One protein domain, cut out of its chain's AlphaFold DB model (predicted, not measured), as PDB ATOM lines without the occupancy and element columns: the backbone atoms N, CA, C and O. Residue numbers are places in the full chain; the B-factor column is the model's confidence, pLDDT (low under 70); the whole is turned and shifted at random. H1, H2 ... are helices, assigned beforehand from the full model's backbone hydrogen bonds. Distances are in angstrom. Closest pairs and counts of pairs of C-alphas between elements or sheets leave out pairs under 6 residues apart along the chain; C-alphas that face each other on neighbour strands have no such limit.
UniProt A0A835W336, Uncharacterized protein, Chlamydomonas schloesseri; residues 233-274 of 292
ATOM      1  N   LYS A 233       5.023  21.467  -5.078       78.62
ATOM      2  CA  LYS A 233       5.290  20.021  -5.089       78.62
ATOM      3  C   LYS A 233       4.041  19.181  -4.809       78.62
ATOM      4  O   LYS A 233       3.869  18.111  -5.401       78.62
ATOM      5  N   VAL A 234       3.156  19.656  -3.931       78.81
ATOM      6  CA  VAL A 234       1.855  19.018  -3.671       78.81
ATOM      7  C   VAL A 234       0.945  19.136  -4.894       78.81
ATOM      8  O   VAL A 234       0.302  18.152  -5.266       78.81
ATOM      9  N   MET A 235       0.927  20.290  -5.570       79.06
ATOM     10  CA  MET A 235       0.147  20.469  -6.799       79.06
ATOM     11  C   MET A 235       0.661  19.609  -7.963       79.06
ATOM     12  O   MET A 235      -0.150  18.957  -8.621       79.06
ATOM     13  N   GLU A 236       1.978  19.517  -8.177       85.56
ATOM     14  CA  GLU A 236       2.566  18.646  -9.213       85.56
ATOM     15  C   GLU A 236       2.308  17.156  -8.909       85.56
ATOM     16  O   GLU A 236       1.982  16.361  -9.797       85.56
ATOM     17  N   GLY A 237       2.372  16.769  -7.628       83.94
ATOM     18  CA  GLY A 237       2.005  15.429  -7.168       83.94
ATOM     19  C   GLY A 237       0.529  15.096  -7.403       83.94
ATOM     20  O   GLY A 237       0.209  13.979  -7.822       83.94
ATOM     21  N   LEU A 238      -0.364  16.064  -7.186       80.81
ATOM     22  CA  LEU A 238      -1.801  15.921  -7.421       80.81
ATOM     23  C   LEU A 238      -2.127  15.819  -8.916       80.81
ATOM     24  O   LEU A 238      -2.936  14.973  -9.299       80.81
ATOM     25  N   GLU A 239      -1.487  16.624  -9.764       86.88
ATOM     26  CA  GLU A 239      -1.673  16.577 -11.219       86.88
ATOM     27  C   GLU A 239      -1.239  15.218 -11.786       86.88
ATOM     28  O   GLU A 239      -2.006  14.559 -12.495       86.88
ATOM     29  N   LYS A 240      -0.070  14.724 -11.359       86.94
ATOM     30  CA  LYS A 240       0.413  13.384 -11.713       86.94
ATOM     31  C   LYS A 240      -0.529  12.274 -11.232       86.94
ATOM     32  O   LYS A 240      -0.788  11.322 -11.966       86.94
ATOM     33  N   LEU A 241      -1.081  12.400 -10.023       81.56
ATOM     34  CA  LEU A 241      -2.057  11.447  -9.485       81.56
ATOM     35  C   LEU A 241      -3.370  11.463 -10.282       81.56
ATOM     36  O   LEU A 241      -3.952  10.407 -10.534       81.56
ATOM     37  N   MET A 242      -3.839  12.635 -10.717       81.81
ATOM     38  CA  MET A 242      -5.033  12.754 -11.558       81.81
ATOM     39  C   MET A 242      -4.821  12.159 -12.957       81.81
ATOM     40  O   MET A 242      -5.743  11.551 -13.511       81.81
ATOM     41  N   GLU A 243      -3.615  12.274 -13.514       85.56
ATOM     42  CA  GLU A 243      -3.252  11.639 -14.783       85.56
ATOM     43  C   GLU A 243      -3.201  10.104 -14.660       85.56
ATOM     44  O   GLU A 243      -3.766   9.389 -15.497       85.56
ATOM     45  N   GLU A 244      -2.664   9.584 -13.553       80.50
ATOM     46  CA  GLU A 244      -2.712   8.153 -13.219       80.50
ATOM     47  C   GLU A 244      -4.157   7.653 -12.999       80.50
ATOM     48  O   GLU A 244      -4.531   6.587 -13.504       80.50
ATOM     49  N   MET A 245      -5.017   8.433 -12.325       77.19
ATOM     50  CA  MET A 245      -6.438   8.097 -12.138       77.19
ATOM     51  C   MET A 245      -7.208   8.034 -13.457       77.19
ATOM     52  O   MET A 245      -8.078   7.171 -13.620       77.19
ATOM     53  N   ARG A 246      -6.888   8.916 -14.413       77.88
ATOM     54  CA  ARG A 246      -7.499   8.897 -15.747       77.88
ATOM     55  C   ARG A 246      -7.155   7.598 -16.483       77.88
ATOM     56  O   ARG A 246      -8.062   6.981 -17.033       77.88
ATOM     57  N   GLY A 247      -5.908   7.127 -16.403       76.31
ATOM     58  CA  GLY A 247      -5.504   5.833 -16.969       76.31
ATOM     59  C   GLY A 247      -6.096   4.617 -16.240       76.31
ATOM     60  O   GLY A 247      -6.443   3.612 -16.864       76.31
ATOM     61  N   HIS A 248      -6.268   4.694 -14.917       67.88
ATOM     62  CA  HIS A 248      -6.907   3.629 -14.138       67.88
ATOM     63  C   HIS A 248      -8.406   3.498 -14.431       67.88
ATOM     64  O   HIS A 248      -8.919   2.380 -14.443       67.88
ATOM     65  N   LYS A 249      -9.108   4.602 -14.710       70.06
ATOM     66  CA  LYS A 249     -10.549   4.604 -15.006       70.06
ATOM     67  C   LYS A 249     -10.904   3.761 -16.234       70.06
ATOM     68  O   LYS A 249     -11.855   2.984 -16.168       70.06
ATOM     69  N   ASP A 250     -10.108   3.845 -17.296       70.81
ATOM     70  CA  ASP A 250     -10.311   3.043 -18.511       70.81
ATOM     71  C   ASP A 250     -10.071   1.545 -18.250       70.81
ATOM     72  O   ASP A 250     -10.726   0.682 -18.832       70.81
ATOM     73  N   ARG A 251      -9.187   1.224 -17.297       68.44
ATOM     74  CA  ARG A 251      -8.890  -0.152 -16.869       68.44
ATOM     75  C   ARG A 251      -9.948  -0.725 -15.923       68.44
ATOM     76  O   ARG A 251     -10.250  -1.912 -16.001       68.44
ATOM     77  N   LEU A 252     -10.534   0.107 -15.062       61.34
ATOM     78  CA  LEU A 252     -11.557  -0.288 -14.083       61.34
ATOM     79  C   LEU A 252     -12.873  -0.725 -14.747       61.34
ATOM     80  O   LEU A 252     -13.626  -1.482 -14.142       61.34
ATOM     81  N   GLY A 253     -13.148  -0.315 -15.990       67.44
ATOM     82  CA  GLY A 253     -14.323  -0.774 -16.744       67.44
ATOM     83  C   GLY A 253     -14.333  -2.280 -17.048       67.44
ATOM     84  O   GLY A 253     -15.403  -2.842 -17.264       67.44
ATOM     85  N   VAL A 254     -13.163  -2.930 -17.029       76.94
ATOM     86  CA  VAL A 254     -12.979  -4.360 -17.355       76.94
ATOM     87  C   VAL A 254     -12.765  -5.219 -16.095       76.94
ATOM     88  O   VAL A 254     -12.753  -6.443 -16.177       76.94
ATOM     89  N   MET A 255     -12.607  -4.596 -14.921       75.06
ATOM     90  CA  MET A 255     -12.327  -5.292 -13.659       75.06
ATOM     91  C   MET A 255     -13.614  -5.646 -12.907       75.06
ATOM     92  O   MET A 255     -14.619  -4.931 -12.994       75.06
ATOM     93  N   SER A 256     -13.577  -6.748 -12.159       86.19
ATOM     94  CA  SER A 256     -14.695  -7.171 -11.311       86.19
ATOM     95  C   SER A 256     -14.938  -6.178 -10.167       86.19
ATOM     96  O   SER A 256     -14.059  -5.404  -9.794       86.19
ATOM     97  N   ASP A 257     -16.150  -6.170  -9.606       78.00
ATOM     98  CA  ASP A 257     -16.532  -5.193  -8.578       78.00
ATOM     99  C   ASP A 257     -15.648  -5.259  -7.319       78.00
ATOM    100  O   ASP A 257     -15.329  -4.232  -6.718       78.00
ATOM    101  N   GLU A 258     -15.184  -6.461  -6.979       84.94
ATOM    102  CA  GLU A 258     -14.273  -6.717  -5.864       84.94
ATOM    103  C   GLU A 258     -12.892  -6.085  -6.100       84.94
ATOM    104  O   GLU A 258     -12.425  -5.296  -5.275       84.94
ATOM    105  N   GLU A 259     -12.297  -6.300  -7.276       84.69
ATOM    106  CA  GLU A 259     -11.011  -5.695  -7.656       84.69
ATOM    107  C   GLU A 259     -11.097  -4.164  -7.766       84.69
ATOM    108  O   GLU A 259     -10.139  -3.447  -7.462       84.69
ATOM    109  N   ARG A 260     -12.254  -3.630  -8.186       84.00
ATOM    110  CA  ARG A 260     -12.484  -2.176  -8.209       84.00
ATOM    111  C   ARG A 260     -12.481  -1.583  -6.807       84.00
ATOM    112  O   ARG A 260     -11.924  -0.503  -6.608       84.00
ATOM    113  N   ARG A 261     -13.089  -2.275  -5.841       87.12
ATOM    114  CA  ARG A 261     -13.145  -1.837  -4.442       87.12
ATOM    115  C   ARG A 261     -11.765  -1.855  -3.790       87.12
ATOM    116  O   ARG A 261     -11.428  -0.912  -3.080       87.12
ATOM    117  N   GLU A 262     -10.965  -2.879  -4.068       89.69
ATOM    118  CA  GLU A 262      -9.585  -2.984  -3.581       89.69
ATOM    119  C   GLU A 262      -8.705  -1.849  -4.129       89.69
ATOM    120  O   GLU A 262      -8.075  -1.125  -3.358       89.69
ATOM    121  N   ARG A 263      -8.757  -1.597  -5.446       83.12
ATOM    122  CA  ARG A 263      -8.048  -0.474  -6.094       83.12
ATOM    123  C   ARG A 263      -8.482   0.887  -5.543       83.12
ATOM    124  O   ARG A 263      -7.656   1.788  -5.407       83.12
ATOM    125  N   ALA A 264      -9.770   1.052  -5.237       85.50
ATOM    126  CA  ALA A 264     -10.283   2.276  -4.626       85.50
ATOM    127  C   ALA A 264      -9.759   2.463  -3.192       85.50
ATOM    128  O   ALA A 264      -9.409   3.581  -2.819       85.50
ATOM    129  N   ALA A 265      -9.662   1.384  -2.407       90.31
ATOM    130  CA  ALA A 265      -9.103   1.420  -1.058       90.31
ATOM    131  C   ALA A 265      -7.604   1.768  -1.063       90.31
ATOM    132  O   ALA A 265      -7.168   2.601  -0.271       90.31
ATOM    133  N   GLU A 266      -6.831   1.194  -1.988       86.31
ATOM    134  CA  GLU A 266      -5.410   1.518  -2.173       86.31
ATOM    135  C   GLU A 266      -5.211   3.005  -2.507       86.31
ATOM    136  O   GLU A 266      -4.375   3.691  -1.913       86.31
ATOM    137  N   LEU A 267      -6.032   3.535  -3.416       83.62
ATOM    138  CA  LEU A 267      -5.956   4.932  -3.826       83.62
ATOM    139  C   LEU A 267      -6.375   5.892  -2.704       83.62
ATOM    140  O   LEU A 267      -5.747   6.935  -2.524       83.62
ATOM    141  N   ALA A 268      -7.377   5.514  -1.907       85.69
ATOM    142  CA  ALA A 268      -7.791   6.263  -0.725       85.69
ATOM    143  C   ALA A 268      -6.687   6.310   0.346       85.69
ATOM    144  O   ALA A 268      -6.421   7.380   0.890       85.69
ATOM    145  N   MET A 269      -5.996   5.192   0.605       86.25
ATOM    146  CA  MET A 269      -4.852   5.165   1.528       86.25
ATOM    147  C   MET A 269      -3.695   6.040   1.033       86.25
ATOM    148  O   MET A 269      -3.084   6.762   1.818       86.25
ATOM    149  N   ARG A 270      -3.418   6.040  -0.276       81.25
ATOM    150  CA  ARG A 270      -2.375   6.889  -0.869       81.25
ATOM    151  C   ARG A 270      -2.723   8.379  -0.812       81.25
ATOM    152  O   ARG A 270      -1.849   9.186  -0.510       81.25
ATOM    153  N   MET A 271      -3.984   8.737  -1.065       78.75
ATOM    154  CA  MET A 271      -4.479  10.110  -0.906       78.75
ATOM    155  C   MET A 271      -4.403  10.564   0.555       78.75
ATOM    156  O   MET A 271      -3.948  11.671   0.819       78.75
ATOM    157  N   MET A 272      -4.767   9.698   1.503       79.25
ATOM    158  CA  MET A 272      -4.640   9.971   2.938       79.25
ATOM    159  C   MET A 272      -3.175  10.178   3.357       79.25
ATOM    160  O   MET A 272      -2.886  11.093   4.119       79.25
ATOM    161  N   ALA A 273      -2.239   9.391   2.816       80.94
ATOM    162  CA  ALA A 273      -0.812   9.550   3.095       80.94
ATOM    163  C   ALA A 273      -0.222  10.854   2.522       80.94
ATOM    164  O   ALA A 273       0.618  11.473   3.167       80.94
ATOM    165  N   MET A 274      -0.656  11.288   1.331       68.50
ATOM    166  CA  MET A 274      -0.178  12.536   0.710       68.50
ATOM    167  C   MET A 274      -0.802  13.801   1.308       68.50
ATOM    168  O   MET A 274      -0.164  14.846   1.292       68.50
TER     169      MET A 274
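This is residues 233 to 274 of the 292 residues of an uncharacterized protein of Chlamydomonas schloesseri (UniProt A0A835W336). Two long helices, H1 and then H2, lie side by side in a flat U, running opposite ways with a gap between them, and residues 253 to 256 make the turn. The printed part has 42 residues, with two named helices, no named strand and the class all helix. It is only just loose, close to compact, with a radius of gyration of the C-alphas of 11.3 A, and spans 34 by 19 by 5 A.

H1, residues 233 to 252, runs 27.9 A from C-alpha 233 at (5.290, 20.021, -5.089). H2, residues 257 to 274, runs 25.8 A to C-alpha 274 at (-0.178, 12.536, 0.710).

H1 and H2 are close but not clearly touching; their closest C-alphas, of Leu 252 and Arg 260, are 6.2 A apart. Their centres are 12.9 A apart. They run opposite ways at a shallow tilt of 2 degrees. Every O i to N i+4 pair is within hydrogen-bond range in H2, and 14 of 16 in H1.

The two farthest C-alphas, of Lys 233 and Ser 256, are 34.3 A apart. The printed part has no cut, and the link from H1 to H2 is tight. The model's pLDDT is under 70 at residue 248, residues 251 to 253 and residue 274.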